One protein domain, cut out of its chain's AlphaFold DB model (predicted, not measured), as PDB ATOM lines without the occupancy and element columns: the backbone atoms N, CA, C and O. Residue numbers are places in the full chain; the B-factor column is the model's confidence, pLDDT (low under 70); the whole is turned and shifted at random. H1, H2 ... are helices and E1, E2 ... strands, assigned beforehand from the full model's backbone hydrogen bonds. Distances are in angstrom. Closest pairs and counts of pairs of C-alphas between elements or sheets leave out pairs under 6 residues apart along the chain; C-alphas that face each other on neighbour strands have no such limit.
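Overview. This is residues 30 to 130 of the 130 residues of the protein "Collagen adhesin" of Clostridium perfringens (UniProt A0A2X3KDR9). Two helices, H1 and H2, lie side by side as a helical hairpin on one side of the model, and two small, separate groups of strands lie on the other, the hairpin E2 and E3 and a small sheet of E4, E1 and E5. The long stretch of residues 60 to 78, with no named element, links E4 to E5 and passes in part near the middle and in part at the outside, its C-alphas lying 3 to 17 A from the mean of all C-alphas. The printed part has 101 residues, with five named strands and then two named helices along the chain, E1 E2 E3 E4 E5 H1 H2; the class is mixed, helices and strands, with under half of the residues in named elements. The whole is compact and rounded, with a radius of gyration of the C-alphas of 13.5 A and spans of 35 by 30 by 30 A.

Along the chain. E1, residues 30 to 35, begins at C-alpha 30 at (-6.364, -37.451, -30.852) and is 17.1 A long. E2 is residues 40 to 44, 12.4 A, and E3 residues 49 to 53, 12.5 A. E3 runs on into E4, residues 56 to 59, across a break of 2 residues, at 53 degrees; E4 is 9.9 A long. E5 is residues 79 to 81, 6.6 A. H1, residues 89 to 97, is 12.2 A long. H2, residues 111 to 128, is 26.0 A long and ends at C-alpha 128 at (-9.867, -17.876, -9.866).

Arrangement. In the sheet E4 E1 E5, the inner strand E1 is antiparallel to E4 at 149 degrees, with N 34 and O 57 2.9 A apart, within hydrogen-bond range. E1 and E5 meet only at a point, where C-alphas 30 and 80 face each other at 4.2 A. Residues 58 to 59 of E4 also pair, antiparallel, with residues 65 to 66. E2 and E3 form an antiparallel hairpin at 141 degrees, with N 42 and O 51 2.9 A apart, within hydrogen-bond range. The closest C-alphas of E3 and H2, those of Ile 53 and Tyr 116, are 7.7 A apart. H2 is not on the sheet E4 E1 E5, but only just, with 4 pairs of C-alphas within 10 A. H1 and H2 form a helical hairpin: they touch, H2 with residues 118 to 125 alone, and the closest C-alphas, those of Ile 91 and Ile 122, are 6.3 A apart. Their lines stand at a shallow tilt of 15 degrees, opposite ways. E4 is apart from H1 and from H2. In H1 and H2 every O i to N i+4 pair is within hydrogen-bond range.

Size, cuts and confidence. The two C-alphas farthest apart, those of Thr 82 and Gly 108, are 37.8 A apart. The printed part has no cut. The links E4 to E5, 19 residues, and H1 to H2, 13 residues, are long. The mean pLDDT of the printed part is 87.0, and residues 128 to 130, of which 128 belongs to H2, are under 70.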
ATOM      1  N   GLU A  30      -5.135 -37.839 -30.172       90.31
ATOM      2  CA  GLU A  30      -6.364 -37.451 -30.852       90.31
ATOM      3  C   GLU A  30      -7.475 -37.316 -29.807       90.31
ATOM      4  O   GLU A  30      -7.687 -38.216 -28.997       90.31
ATOM      5  N   ILE A  31      -8.198 -36.200 -29.800       90.75
ATOM      6  CA  ILE A  31      -9.404 -36.070 -28.977       90.75
ATOM      7  C   ILE A  31     -10.575 -35.842 -29.916       90.75
ATOM      8  O   ILE A  31     -10.512 -35.010 -30.823       90.75
ATOM      9  N   ASN A  32     -11.662 -36.567 -29.681       92.56
ATOM     10  CA  ASN A  32     -12.899 -36.420 -30.430       92.56
ATOM     11  C   ASN A  32     -14.045 -35.982 -29.515       92.56
ATOM     12  O   ASN A  32     -13.923 -36.036 -28.286       92.56
ATOM     13  N   SER A  33     -15.147 -35.526 -30.111       91.56
ATOM     14  CA  SER A  33     -16.351 -35.151 -29.385       91.56
ATOM     15  C   SER A  33     -17.607 -35.852 -29.892       91.56
ATOM     16  O   SER A  33     -17.764 -36.104 -31.082       91.56
ATOM     17  N   THR A  34     -18.521 -36.149 -28.972       91.38
ATOM     18  CA  THR A  34     -19.875 -36.620 -29.284       91.38
ATOM     19  C   THR A  34     -20.911 -35.652 -28.726       91.38
ATOM     20  O   THR A  34     -20.737 -35.108 -27.631       91.38
ATOM     21  N   ASP A  35     -21.982 -35.420 -29.481       89.44
ATOM     22  CA  ASP A  35     -23.119 -34.615 -29.031       89.44
ATOM     23  C   ASP A  35     -23.868 -35.326 -27.904       89.44
ATOM     24  O   ASP A  35     -23.995 -36.552 -27.914       89.44
ATOM     25  N   ALA A  36     -24.405 -34.559 -26.956       87.06
ATOM     26  CA  ALA A  36     -25.482 -35.008 -26.072       87.06
ATOM     27  C   ALA A  36     -26.120 -33.811 -25.324       87.06
ATOM     28  O   ALA A  36     -25.924 -32.652 -25.699       87.06
ATOM     29  N   GLU A  37     -26.888 -34.077 -24.268       85.88
ATOM     30  CA  GLU A  37     -27.687 -33.080 -23.551       85.88
ATOM     31  C   GLU A  37     -26.862 -31.907 -22.991       85.88
ATOM     32  O   GLU A  37     -25.698 -32.053 -22.622       85.88
ATOM     33  N   SER A  38     -27.464 -30.719 -22.964       83.31
ATOM     34  CA  SER A  38     -26.882 -29.522 -22.348       83.31
ATOM     35  C   SER A  38     -27.572 -29.258 -21.020       83.31
ATOM     36  O   SER A  38     -28.798 -29.217 -20.984       83.31
ATOM     37  N   TYR A  39     -26.806 -29.007 -19.960       80.69
ATOM     38  CA  TYR A  39     -27.382 -28.822 -18.622       80.69
ATOM     39  C   TYR A  39     -27.548 -27.353 -18.226       80.69
ATOM     40  O   TYR A  39     -28.505 -27.013 -17.539       80.69
ATOM     41  N   LEU A  40     -26.664 -26.460 -18.685       77.75
ATOM     42  CA  LEU A  40     -26.830 -25.005 -18.554       77.75
ATOM     43  C   LEU A  40     -26.267 -24.289 -19.777       77.75
ATOM     44  O   LEU A  40     -25.572 -24.874 -20.606       77.75
ATOM     45  N   ASN A  41     -26.495 -22.979 -19.816       80.75
ATOM     46  CA  ASN A  41     -25.848 -22.063 -20.738       80.75
ATOM     47  C   ASN A  41     -24.983 -21.047 -19.977       80.75
ATOM     48  O   ASN A  41     -25.294 -20.693 -18.840       80.75
ATOM     49  N   TYR A  42     -23.940 -20.522 -20.619       74.00
ATOM     50  CA  TYR A  42     -23.174 -19.377 -20.119       74.00
ATOM     51  C   TYR A  42     -23.045 -18.283 -21.174       74.00
ATOM     52  O   TYR A  42     -23.047 -18.546 -22.376       74.00
ATOM     53  N   ASN A  43     -22.887 -17.042 -20.713       79.00
ATOM     54  CA  ASN A  43     -22.481 -15.935 -21.571       79.00
ATOM     55  C   ASN A  43     -20.987 -16.074 -21.867       79.00
ATOM     56  O   ASN A  43     -20.169 -15.875 -20.967       79.00
ATOM     57  N   SER A  44     -20.626 -16.430 -23.101       75.62
ATOM     58  CA  SER A  44     -19.227 -16.579 -23.486       75.62
ATOM     59  C   SER A  44     -18.595 -15.214 -23.752       75.62
ATOM     60  O   SER A  44     -18.973 -14.558 -24.728       75.62
ATOM     61  N   PRO A  45     -17.611 -14.776 -22.942       74.75
ATOM     62  CA  PRO A  45     -16.918 -13.516 -23.190       74.75
ATOM     63  C   PRO A  45     -16.082 -13.573 -24.474       74.75
ATOM     64  O   PRO A  45     -15.909 -12.556 -25.133       74.75
ATOM     65  N   THR A  46     -15.607 -14.762 -24.862       78.56
ATOM     66  CA  THR A  46     -14.818 -14.974 -26.082       78.56
ATOM     67  C   THR A  46     -15.650 -14.788 -27.347       78.56
ATOM     68  O   THR A  46     -15.179 -14.192 -28.309       78.56
ATOM     69  N   TRP A  47     -16.885 -15.293 -27.351       78.44
ATOM     70  CA  TRP A  47     -17.714 -15.349 -28.559       78.44
ATOM     71  C   TRP A  47     -18.849 -14.322 -28.586       78.44
ATOM     72  O   TRP A  47     -19.557 -14.234 -29.587       78.44
ATOM     73  N   GLY A  48     -19.069 -13.583 -27.495       82.44
ATOM     74  CA  GLY A  48     -20.144 -12.592 -27.397       82.44
ATOM     75  C   GLY A  48     -21.553 -13.188 -27.507       82.44
ATOM     76  O   GLY A  48     -22.487 -12.482 -27.880       82.44
ATOM     77  N   LYS A  49     -21.718 -14.486 -27.220       83.56
ATOM     78  CA  LYS A  49     -22.995 -15.209 -27.313       83.56
ATOM     79  C   LYS A  49     -23.193 -16.181 -26.157       83.56
ATOM     80  O   LYS A  49     -22.237 -16.592 -25.496       83.56
ATOM     81  N   VAL A  50     -24.447 -16.570 -25.955       82.69
ATOM     82  CA  VAL A  50     -24.823 -17.649 -25.043       82.69
ATOM     83  C   VAL A  50     -24.403 -18.980 -25.666       82.69
ATOM     84  O   VAL A  50     -24.774 -19.275 -26.802       82.69
ATOM     85  N   LEU A  51     -23.605 -19.763 -24.943       81.19
ATOM     86  CA  LEU A  51     -23.158 -21.089 -25.360       81.19
ATOM     87  C   LEU A  51     -23.652 -22.152 -24.375       81.19
ATOM     88  O   LEU A  51     -23.657 -21.891 -23.166       81.19
ATOM     89  N   PRO A  52     -24.045 -23.340 -24.865       80.12
ATOM     90  CA  PRO A  52     -24.366 -24.449 -23.991       80.12
ATOM     91  C   PRO A  52     -23.106 -24.960 -23.301       80.12
ATOM     92  O   PRO A  52     -22.001 -24.921 -23.844       80.12
ATOM     93  N   ILE A  53     -23.283 -25.450 -22.084       76.81
ATOM     94  CA  ILE A  53     -22.256 -26.148 -21.326       76.81
ATOM     95  C   ILE A  53     -22.650 -27.616 -21.275       76.81
ATOM     96  O   ILE A  53     -23.796 -27.961 -20.979       76.81
ATOM     97  N   GLY A  54     -21.670 -28.479 -21.522       75.75
ATOM     98  CA  GLY A  54     -21.855 -29.919 -21.440       75.75
ATOM     99  C   GLY A  54     -22.473 -30.548 -22.674       75.75
ATOM    100  O   GLY A  54     -22.623 -31.750 -22.654       75.75
ATOM    101  N   ASN A  55     -22.763 -29.801 -23.745       85.19
ATOM    102  CA  ASN A  55     -23.360 -30.339 -24.975       85.19
ATOM    103  C   ASN A  55     -22.454 -31.319 -25.741       85.19
ATOM    104  O   ASN A  55     -22.939 -32.053 -26.595       85.19
ATOM    105  N   HIS A  56     -21.160 -31.371 -25.413       89.38
ATOM    106  CA  HIS A  56     -20.213 -32.311 -26.003       89.38
ATOM    107  C   HIS A  56     -19.499 -33.167 -24.955       89.38
ATOM    108  O   HIS A  56     -19.178 -32.723 -23.844       89.38
ATOM    109  N   ARG A  57     -19.223 -34.421 -25.321       92.00
ATOM    110  CA  ARG A  57     -18.436 -35.363 -24.521       92.00
ATOM    111  C   ARG A  57     -17.124 -35.613 -25.233       92.00
ATOM    112  O   ARG A  57     -17.143 -35.887 -26.420       92.00
ATOM    113  N   TYR A  58     -16.007 -35.474 -24.525       93.44
ATOM    114  CA  TYR A  58     -14.670 -35.548 -25.105       93.44
ATOM    115  C   TYR A  58     -13.993 -36.834 -24.685       93.44
ATOM    116  O   TYR A  58     -13.996 -37.166 -23.494       93.44
ATOM    117  N   TYR A  59     -13.391 -37.509 -25.655       93.75
ATOM    118  CA  TYR A  59     -12.712 -38.774 -25.437       93.75
ATOM    119  C   TYR A  59     -11.416 -38.841 -26.229       93.75
ATOM    120  O   TYR A  59     -11.361 -38.402 -27.380       93.75
ATOM    121  N   ALA A  60     -10.402 -39.430 -25.606       91.88
ATOM    122  CA  ALA A  60      -9.244 -39.964 -26.309       91.88
ATOM    123  C   ALA A  60      -9.604 -41.315 -26.975       91.88
ATOM    124  O   ALA A  60     -10.653 -41.893 -26.660       91.88
ATOM    125  N   PRO A  61      -8.761 -41.870 -27.871       89.12
ATOM    126  CA  PRO A  61      -9.100 -43.076 -28.632       89.12
ATOM    127  C   PRO A  61      -9.215 -44.325 -27.747       89.12
ATOM    128  O   PRO A  61      -9.879 -45.292 -28.107       89.12
ATOM    129  N   ASP A  62      -8.600 -44.289 -26.563       90.88
ATOM    130  CA  ASP A  62      -8.703 -45.305 -25.512       90.88
ATOM    131  C   ASP A  62      -9.956 -45.144 -24.627       90.88
ATOM    132  O   ASP A  62     -10.059 -45.783 -23.582       90.88
ATOM    133  N   LEU A  63     -10.910 -44.298 -25.040       89.69
ATOM    134  CA  LEU A  63     -12.159 -43.972 -24.340       89.69
ATOM    135  C   LEU A  63     -11.973 -43.253 -23.000       89.69
ATOM    136  O   LEU A  63     -12.923 -43.104 -22.224       89.69
ATOM    137  N   ARG A  64     -10.772 -42.748 -22.721       92.12
ATOM    138  CA  ARG A  64     -10.538 -41.920 -21.542       92.12
ATOM    139  C   ARG A  64     -11.336 -40.629 -21.654       92.12
ATOM    140  O   ARG A  64     -11.298 -39.954 -22.680       92.12
ATOM    141  N   THR A  65     -12.042 -40.276 -20.583       93.44
ATOM    142  CA  THR A  65     -12.783 -39.013 -20.520       93.44
ATOM    143  C   THR A  65     -11.813 -37.838 -20.515       93.44
ATOM    144  O   THR A  65     -10.876 -37.802 -19.717       93.44
ATOM    145  N   CYS A  66     -12.069 -36.859 -21.378       92.38
ATOM    146  CA  CYS A  66     -11.325 -35.609 -21.450       92.38
ATOM    147  C   CYS A  66     -12.206 -34.425 -21.023       92.38
ATOM    148  O   CYS A  66     -13.435 -34.450 -21.163       92.38
ATOM    149  N   TYR A  67     -11.556 -33.370 -20.533       92.00
ATOM    150  CA  TYR A  67     -12.185 -32.128 -20.094       92.00
ATOM    151  C   TYR A  67     -11.583 -30.933 -20.822       92.00
ATOM    152  O   TYR A  67     -10.393 -30.907 -21.132       92.00
ATOM    153  N   CYS A  68     -12.409 -29.927 -21.085       89.19
ATOM    154  CA  CYS A  68     -11.960 -28.677 -21.667       89.19
ATOM    155  C   CYS A  68     -11.325 -27.792 -20.591       89.19
ATOM    156  O   CYS A  68     -11.935 -27.532 -19.557       89.19
ATOM    157  N   LEU A  69     -10.129 -27.277 -20.871       87.56
ATOM    158  CA  LEU A  69      -9.407 -26.324 -20.021       87.56
ATOM    159  C   LEU A  69      -9.556 -24.865 -20.490       87.56
ATOM    160  O   LEU A  69      -8.919 -23.973 -19.944       87.56
ATOM    161  N   ASN A  70     -10.331 -24.599 -21.543       82.19
ATOM    162  CA  ASN A  70     -10.459 -23.259 -22.106       82.19
ATOM    163  C   ASN A  70     -11.893 -22.993 -22.569       82.19
ATOM    164  O   ASN A  70     -12.311 -23.453 -23.628       82.19
ATOM    165  N   THR A  71     -12.626 -22.174 -21.815       78.00
ATOM    166  CA  THR A  71     -14.006 -21.783 -22.146       78.00
ATOM    167  C   THR A  71     -14.137 -21.071 -23.497       78.00
ATOM    168  O   THR A  71     -15.228 -20.993 -24.045       78.00
ATOM    169  N   GLY A  72     -13.054 -20.510 -24.038       73.38
ATOM    170  CA  GLY A  72     -13.045 -19.840 -25.336       73.38
ATOM    171  C   GLY A  72     -12.747 -20.755 -26.525       73.38
ATOM    172  O   GLY A  72     -12.937 -20.328 -27.662       73.38
ATOM    173  N   ALA A  73     -12.289 -21.987 -26.297       81.38
ATOM    174  CA  ALA A  73     -11.910 -22.903 -27.368       81.38
ATOM    175  C   ALA A  73     -13.124 -23.631 -27.967       81.38
ATOM    176  O   ALA A  73     -14.119 -23.884 -27.287       81.38
ATOM    177  N   LEU A  74     -13.026 -23.984 -29.251       83.75
ATOM    178  CA  LEU A  74     -13.982 -24.887 -29.892       83.75
ATOM    179  C   LEU A  74     -13.802 -26.315 -29.359       83.75
ATOM    180  O   LEU A  74     -12.713 -26.698 -28.922       83.75
ATOM    181  N   ASN A  75     -14.875 -27.104 -29.406       87.25
ATOM    182  CA  ASN A  75     -14.815 -28.525 -29.091       87.25
ATOM    183  C   ASN A  75     -13.889 -29.265 -30.074       87.25
ATOM    184  O   ASN A  75     -13.795 -28.886 -31.242       87.25
ATOM    185  N   PRO A  76     -13.224 -30.338 -29.620       89.31
ATOM    186  CA  PRO A  76     -12.388 -31.148 -30.482       89.31
ATOM    187  C   PRO A  76     -13.193 -31.931 -31.523       89.31
ATOM    188  O   PRO A  76     -14.270 -32.448 -31.229       89.31
ATOM    189  N   THR A  77     -12.650 -32.049 -32.733       90.25
ATOM    190  CA  THR A  77     -13.267 -32.724 -33.886       90.25
ATOM    191  C   THR A  77     -12.356 -33.813 -34.468       90.25
ATOM    192  O   THR A  77     -12.410 -34.073 -35.669       90.25
ATOM    193  N   GLY A  78     -11.495 -34.421 -33.642       87.12
ATOM    194  CA  GLY A  78     -10.534 -35.446 -34.069       87.12
ATOM    195  C   GLY A  78      -9.158 -34.903 -34.462       87.12
ATOM    196  O   GLY A  78      -8.470 -35.516 -35.266       87.12
ATOM    197  N   GLN A  79      -8.758 -33.734 -33.954       86.69
ATOM    198  CA  GLN A  79      -7.387 -33.242 -34.126       86.69
ATOM    199  C   GLN A  79      -6.423 -33.820 -33.079       86.69
ATOM    200  O   GLN A  79      -6.816 -34.090 -31.941       86.69
ATOM    201  N   ASP A  80      -5.147 -33.924 -33.461       86.81
ATOM    202  CA  ASP A  80      -4.054 -34.340 -32.584       86.81
ATOM    203  C   ASP A  80      -3.606 -33.215 -31.645       86.81
ATOM    204  O   ASP A  80      -3.264 -32.111 -32.074       86.81
ATOM    205  N   TYR A  81      -3.540 -33.529 -30.354       84.81
ATOM    206  CA  TYR A  81      -2.926 -32.691 -29.331       84.81
ATOM    207  C   TYR A  81      -1.512 -33.189 -29.049       84.81
ATOM    208  O   TYR A  81      -1.327 -34.309 -28.572       84.81
ATOM    209  N   THR A  82      -0.516 -32.358 -29.348       84.00
ATOM    210  CA  THR A  82       0.910 -32.718 -29.262       84.00
ATOM    211  C   THR A  82       1.636 -32.114 -28.063       84.00
ATOM    212  O   THR A  82       2.800 -32.429 -27.817       84.00
ATOM    213  N   GLU A  83       0.949 -31.264 -27.302       80.94
ATOM    214  CA  GLU A  83       1.468 -30.634 -26.092       80.94
ATOM    215  C   GLU A  83       0.804 -31.241 -24.858       80.94
ATOM    216  O   GLU A  83      -0.422 -31.309 -24.753       80.94
ATOM    217  N   GLU A  84       1.629 -31.666 -23.905       79.00
ATOM    218  CA  GLU A  84       1.171 -32.061 -22.581       79.00
ATOM    219  C   GLU A  84       1.154 -30.823 -21.680       79.00
ATOM    220  O   GLU A  84       2.189 -30.199 -21.434       79.00
ATOM    221  N   ILE A  85      -0.033 -30.450 -21.203       75.69
ATOM    222  CA  ILE A  85      -0.189 -29.354 -20.247       75.69
ATOM    223  C   ILE A  85      -0.097 -29.962 -18.843       75.69
ATOM    224  O   ILE A  85      -0.974 -30.756 -18.488       75.69
ATOM    225  N   PRO A  86       0.919 -29.613 -18.029       77.00
ATOM    226  CA  PRO A  86       0.975 -30.073 -16.651       77.00
ATOM    227  C   PRO A  86      -0.239 -29.526 -15.895       77.00
ATOM    228  O   PRO A  86      -0.469 -28.316 -15.858       77.00
ATOM    229  N   LEU A  87      -1.033 -30.427 -15.320       78.06
ATOM    230  CA  LEU A  87      -2.157 -30.049 -14.472       78.06
ATOM    231  C   LEU A  87      -1.618 -29.638 -13.101       78.06
ATOM    232  O   LEU A  87      -0.732 -30.292 -12.557       78.06
ATOM    233  N   ASP A  88      -2.142 -28.550 -12.537       86.06
ATOM    234  CA  ASP A  88      -1.855 -28.234 -11.142       86.06
ATOM    235  C   ASP A  88      -2.678 -29.128 -10.197       86.06
ATOM    236  O   ASP A  88      -3.717 -29.686 -10.573       86.06
ATOM    237  N   GLY A  89      -2.229 -29.237  -8.942       90.62
ATOM    238  CA  GLY A  89      -2.848 -30.126  -7.954       90.62
ATOM    239  C   GLY A  89      -4.325 -29.825  -7.661       90.62
ATOM    240  O   GLY A  89      -5.046 -30.698  -7.176       90.62
ATOM    241  N   GLY A  90      -4.819 -28.622  -7.968       92.25
ATOM    242  CA  GLY A  90      -6.235 -28.288  -7.847       92.25
ATOM    243  C   GLY A  90      -7.079 -28.948  -8.933       92.25
ATOM    244  O   GLY A  90      -8.119 -29.527  -8.617       92.25
ATOM    245  N   ILE A  91      -6.617 -28.947 -10.186       92.38
ATOM    246  CA  ILE A  91      -7.282 -29.695 -11.265       92.38
ATOM    247  C   ILE A  91      -7.218 -31.201 -11.001       92.38
ATOM    248  O   ILE A  91      -8.234 -31.880 -11.142       92.38
ATOM    249  N   GLU A  92      -6.068 -31.722 -10.566       92.12
ATOM    250  CA  GLU A  92      -5.934 -33.138 -10.195       92.12
ATOM    251  C   GLU A  92      -6.930 -33.528  -9.097       92.12
ATOM    252  O   GLU A  92      -7.606 -34.550  -9.202       92.12
ATOM    253  N   THR A  93      -7.085 -32.676  -8.079       95.25
ATOM    254  CA  THR A  93      -8.061 -32.878  -7.001       95.25
ATOM    255  C   THR A  93      -9.493 -32.877  -7.534       95.25
ATOM    256  O   THR A  93     -10.282 -33.744  -7.162       95.25
ATOM    257  N   ILE A  94      -9.842 -31.944  -8.425       96.38
ATOM    258  CA  ILE A  94     -11.179 -31.891  -9.034       96.38
ATOM    259  C   ILE A  94     -11.471 -33.169  -9.823       96.38
ATOM    260  O   ILE A  94     -12.563 -33.710  -9.696       96.38
ATOM    261  N   ILE A  95     -10.514 -33.674 -10.603       93.69
ATOM    262  CA  ILE A  95     -10.689 -34.908 -11.381       93.69
ATOM    263  C   ILE A  95     -10.761 -36.133 -10.458       93.69
ATOM    264  O   ILE A  95     -11.591 -37.010 -10.683       93.69
ATOM    265  N   TYR A  96      -9.947 -36.184  -9.398       94.31
ATOM    266  CA  TYR A  96      -9.954 -37.279  -8.420       94.31
ATOM    267  C   TYR A  96     -11.305 -37.422  -7.706       94.31
ATOM    268  O   TYR A  96     -11.779 -38.536  -7.484       94.31
ATOM    269  N   TRP A  97     -11.934 -36.300  -7.352       96.62
ATOM    270  CA  TRP A  97     -13.268 -36.288  -6.746       96.62
ATOM    271  C   TRP A  97     -14.397 -36.216  -7.776       96.62
ATOM    272  O   TRP A  97     -15.550 -36.340  -7.393       96.62
ATOM    273  N   GLY A  98     -14.095 -36.013  -9.053       96.50
ATOM    274  CA  GLY A  98     -15.074 -35.832 -10.117       96.50
ATOM    275  C   GLY A  98     -15.332 -37.100 -10.925       96.50
ATOM    276  O   GLY A  98     -14.924 -38.208 -10.578       96.50
ATOM    277  N   TYR A  99     -16.015 -36.931 -12.049       95.94
ATOM    278  CA  TYR A  99     -16.185 -37.989 -13.039       95.94
ATOM    279  C   TYR A  99     -14.889 -38.190 -13.855       95.94
ATOM    280  O   TYR A  99     -14.196 -37.216 -14.149       95.94
ATOM    281  N   PRO A 100     -14.529 -39.424 -14.264       95.31
ATOM    282  CA  PRO A 100     -15.230 -40.687 -14.025       95.31
ATOM    283  C   PRO A 100     -14.819 -41.407 -12.730       95.31
ATOM    284  O   PRO A 100     -15.281 -42.519 -12.499       95.31
ATOM    285  N   ALA A 101     -13.948 -40.827 -11.895       95.94
ATOM    286  CA  ALA A 101     -13.532 -41.458 -10.636       95.94
ATOM    287  C   ALA A 101     -14.720 -41.695  -9.685       95.94
ATOM    288  O   ALA A 101     -14.722 -42.646  -8.902       95.94
ATOM    289  N   ARG A 102     -15.747 -40.846  -9.791       96.44
ATOM    290  CA  ARG A 102     -17.055 -40.970  -9.148       96.44
ATOM    291  C   ARG A 102     -18.172 -40.713 -10.156       96.44
ATOM    292  O   ARG A 102     -17.971 -40.049 -11.170       96.44
ATOM    293  N   ASP A 103     -19.365 -41.210  -9.857       95.00
ATOM    294  CA  ASP A 103     -20.543 -41.103 -10.729       95.00
ATOM    295  C   ASP A 103     -21.593 -40.097 -10.233       95.00
ATOM    296  O   ASP A 103     -22.605 -39.895 -10.893       95.00
ATOM    297  N   GLY A 104     -21.358 -39.459  -9.082       93.75
ATOM    298  CA  GLY A 104     -22.275 -38.479  -8.501       93.75
ATOM    299  C   GLY A 104     -23.524 -39.071  -7.853       93.75
ATOM    300  O   GLY A 104     -24.372 -38.310  -7.386       93.75
ATOM    301  N   SER A 105     -23.631 -40.398  -7.748       96.00
ATOM    302  CA  SER A 105     -24.779 -41.072  -7.128       96.00
ATOM    303  C   SER A 105     -25.013 -40.648  -5.673       96.00
ATOM    304  O   SER A 105     -26.159 -40.551  -5.238       96.00
ATOM    305  N   GLU A 106     -23.951 -40.297  -4.938       96.19
ATOM    306  CA  GLU A 106     -24.027 -39.751  -3.571       96.19
ATOM    307  C   GLU A 106     -24.789 -38.410  -3.487       96.19
ATOM    308  O   GLU A 106     -25.296 -38.050  -2.427       96.19
ATOM    309  N   TRP A 107     -24.913 -37.700  -4.613       92.75
ATOM    310  CA  TRP A 107     -25.647 -36.441  -4.755       92.75
ATOM    311  C   TRP A 107     -27.037 -36.629  -5.384       92.75
ATOM    312  O   TRP A 107     -27.762 -35.651  -5.556       92.75
ATOM    313  N   GLY A 108     -27.422 -37.864  -5.727       95.81
ATOM    314  CA  GLY A 108     -28.714 -38.173  -6.348       95.81
ATOM    315  C   GLY A 108     -28.847 -37.721  -7.805       95.81
ATOM    316  O   GLY A 108     -29.968 -37.539  -8.272       95.81
ATOM    317  N   ILE A 109     -27.728 -37.537  -8.511       93.12
ATOM    318  CA  ILE A 109     -27.686 -37.142  -9.928       93.12
ATOM    319  C   ILE A 109     -27.066 -38.243 -10.786       93.12
ATOM    320  O   ILE A 109     -26.390 -39.144 -10.286       93.12
ATOM    321  N   SER A 110     -27.320 -38.186 -12.089       93.75
ATOM    322  CA  SER A 110     -26.756 -39.120 -13.058       93.75
ATOM    323  C   SER A 110     -25.254 -38.899 -13.275       93.75
ATOM    324  O   SER A 110     -24.717 -37.812 -13.061       93.75
ATOM    325  N   ALA A 111     -24.581 -39.927 -13.796       94.06
ATOM    326  CA  ALA A 111     -23.176 -39.842 -14.184       94.06
ATOM    327  C   ALA A 111     -22.892 -38.730 -15.211       94.06
ATOM    328  O   ALA A 111     -21.846 -38.087 -15.140       94.06
ATOM    329  N   ASP A 112     -23.810 -38.474 -16.150       91.81
ATOM    330  CA  ASP A 112     -23.625 -37.420 -17.158       91.81
ATOM    331  C   ASP A 112     -23.820 -36.015 -16.555       91.81
ATOM    332  O   ASP A 112     -23.028 -35.108 -16.831       91.81
ATOM    333  N   GLU A 113     -24.761 -35.849 -15.616       90.75
ATOM    334  CA  GLU A 113     -24.878 -34.629 -14.802       90.75
ATOM    335  C   GLU A 113     -23.632 -34.408 -13.930       90.75
ATOM    336  O   GLU A 113     -23.136 -33.287 -13.802       90.75
ATOM    337  N   TYR A 114     -23.057 -35.466 -13.358       94.06
ATOM    338  CA  TYR A 114     -21.850 -35.338 -12.542       94.06
ATOM    339  C   TYR A 114     -20.601 -35.026 -13.374       94.06
ATOM    340  O   TYR A 114     -19.757 -34.203 -12.990       94.06
ATOM    341  N   ARG A 115     -20.505 -35.617 -14.572       93.44
ATOM    342  CA  ARG A 115     -19.514 -35.258 -15.592       93.44
ATOM    343  C   ARG A 115     -19.577 -33.775 -15.911       93.44
ATOM    344  O   ARG A 115     -18.538 -33.114 -15.970       93.44
ATOM    345  N   TYR A 116     -20.783 -33.253 -16.061       90.81
ATOM    346  CA  TYR A 116     -21.029 -31.839 -16.259       90.81
ATOM    347  C   TYR A 116     -20.560 -30.973 -15.075       90.81
ATOM    348  O   TYR A 116     -19.811 -30.012 -15.277       90.81
ATOM    349  N   CYS A 117     -20.914 -31.334 -13.839       91.81
ATOM    350  CA  CYS A 117     -20.451 -30.634 -12.636       91.81
ATOM    351  C   CYS A 117     -18.918 -30.589 -12.546       91.81
ATOM    352  O   CYS A 117     -18.344 -29.561 -12.182       91.81
ATOM    353  N   THR A 118     -18.251 -31.672 -12.949       94.44
ATOM    354  CA  THR A 118     -16.783 -31.755 -12.988       94.44
ATOM    355  C   THR A 118     -16.193 -30.738 -13.974       94.44
ATOM    356  O   THR A 118     -15.267 -30.005 -13.628       94.44
ATOM    357  N   GLN A 119     -16.772 -30.605 -15.176       92.19
ATOM    358  CA  GLN A 119     -16.339 -29.608 -16.164       92.19
ATOM    359  C   GLN A 119     -16.494 -28.169 -15.645       92.19
ATOM    360  O   GLN A 119     -15.613 -27.331 -15.857       92.19
ATOM    361  N   LEU A 120     -17.596 -27.875 -14.953       90.19
ATOM    362  CA  LEU A 120     -17.810 -26.564 -14.343       90.19
ATOM    363  C   LEU A 120     -16.801 -26.266 -13.236       90.19
ATOM    364  O   LEU A 120     -16.307 -25.143 -13.161       90.19
ATOM    365  N   ALA A 121     -16.494 -27.250 -12.389       92.56
ATOM    366  CA  ALA A 121     -15.519 -27.090 -11.318       92.56
ATOM    367  C   ALA A 121     -14.133 -26.737 -11.876       92.56
ATOM    368  O   ALA A 121     -13.498 -25.808 -11.377       92.56
ATOM    369  N   ILE A 122     -13.715 -27.401 -12.960       92.00
ATOM    370  CA  ILE A 122     -12.476 -27.095 -13.692       92.00
ATOM    371  C   ILE A 122     -12.465 -25.629 -14.145       92.00
ATOM    372  O   ILE A 122     -11.557 -24.878 -13.793       92.00
ATOM    373  N   TRP A 123     -13.499 -25.179 -14.860       88.88
ATOM    374  CA  TRP A 123     -13.552 -23.798 -15.356       88.88
ATOM    375  C   TRP A 123     -13.652 -22.755 -14.240       88.88
ATOM    376  O   TRP A 123     -13.041 -21.688 -14.326       88.88
ATOM    377  N   ALA A 124     -14.398 -23.053 -13.175       88.81
ATOM    378  CA  ALA A 124     -14.512 -22.178 -12.015       88.81
ATOM    379  C   ALA A 124     -13.169 -22.021 -11.291       88.81
ATOM    380  O   ALA A 124     -12.843 -20.925 -10.835       88.81
ATOM    381  N   TYR A 125     -12.390 -23.099 -11.202       90.25
ATOM    382  CA  TYR A 125     -11.056 -23.081 -10.623       90.25
ATOM    383  C   TYR A 125     -10.078 -22.267 -11.474       90.25
ATOM    384  O   TYR A 125      -9.423 -21.369 -10.951       90.25
ATOM    385  N   GLN A 126     -10.058 -22.485 -12.792       83.31
ATOM    386  CA  GLN A 126      -9.190 -21.730 -13.703       83.31
ATOM    387  C   GLN A 126      -9.483 -20.226 -13.682       83.31
ATOM    388  O   GLN A 126      -8.561 -19.417 -13.684       83.31
ATOM    389  N   LYS A 127     -10.759 -19.831 -13.583       76.50
ATOM    390  CA  LYS A 127     -11.144 -18.415 -13.487       76.50
ATOM    391  C   LYS A 127     -10.619 -17.726 -12.221       76.50
ATOM    392  O   LYS A 127     -10.442 -16.517 -12.243       76.50
ATOM    393  N   LYS A 128     -10.394 -18.453 -11.119       62.91
ATOM    394  CA  LYS A 128      -9.867 -17.876  -9.866       62.91
ATOM    395  C   LYS A 128      -8.362 -17.602  -9.903       62.91
ATOM    396  O   LYS A 128      -7.874 -16.913  -9.013       62.91
ATOM    397  N   GLN A 129      -7.640 -18.171 -10.864       57.25
ATOM    398  CA  GLN A 129      -6.195 -17.981 -10.999       57.25
ATOM    399  C   GLN A 129      -5.810 -16.781 -11.884       57.25
ATOM    400  O   GLN A 129      -4.624 -16.475 -11.990       57.25
ATOM    401  N   VAL A 130      -6.791 -16.118 -12.510       49.34
ATOM    402  CA  VAL A 130      -6.627 -14.916 -13.348       49.34
ATOM    403  C   VAL A 130      -7.073 -13.686 -12.571       49.34
ATOM    404  O   VAL A 130      -6.369 -12.658 -12.655       49.34
TER     405      VAL A 130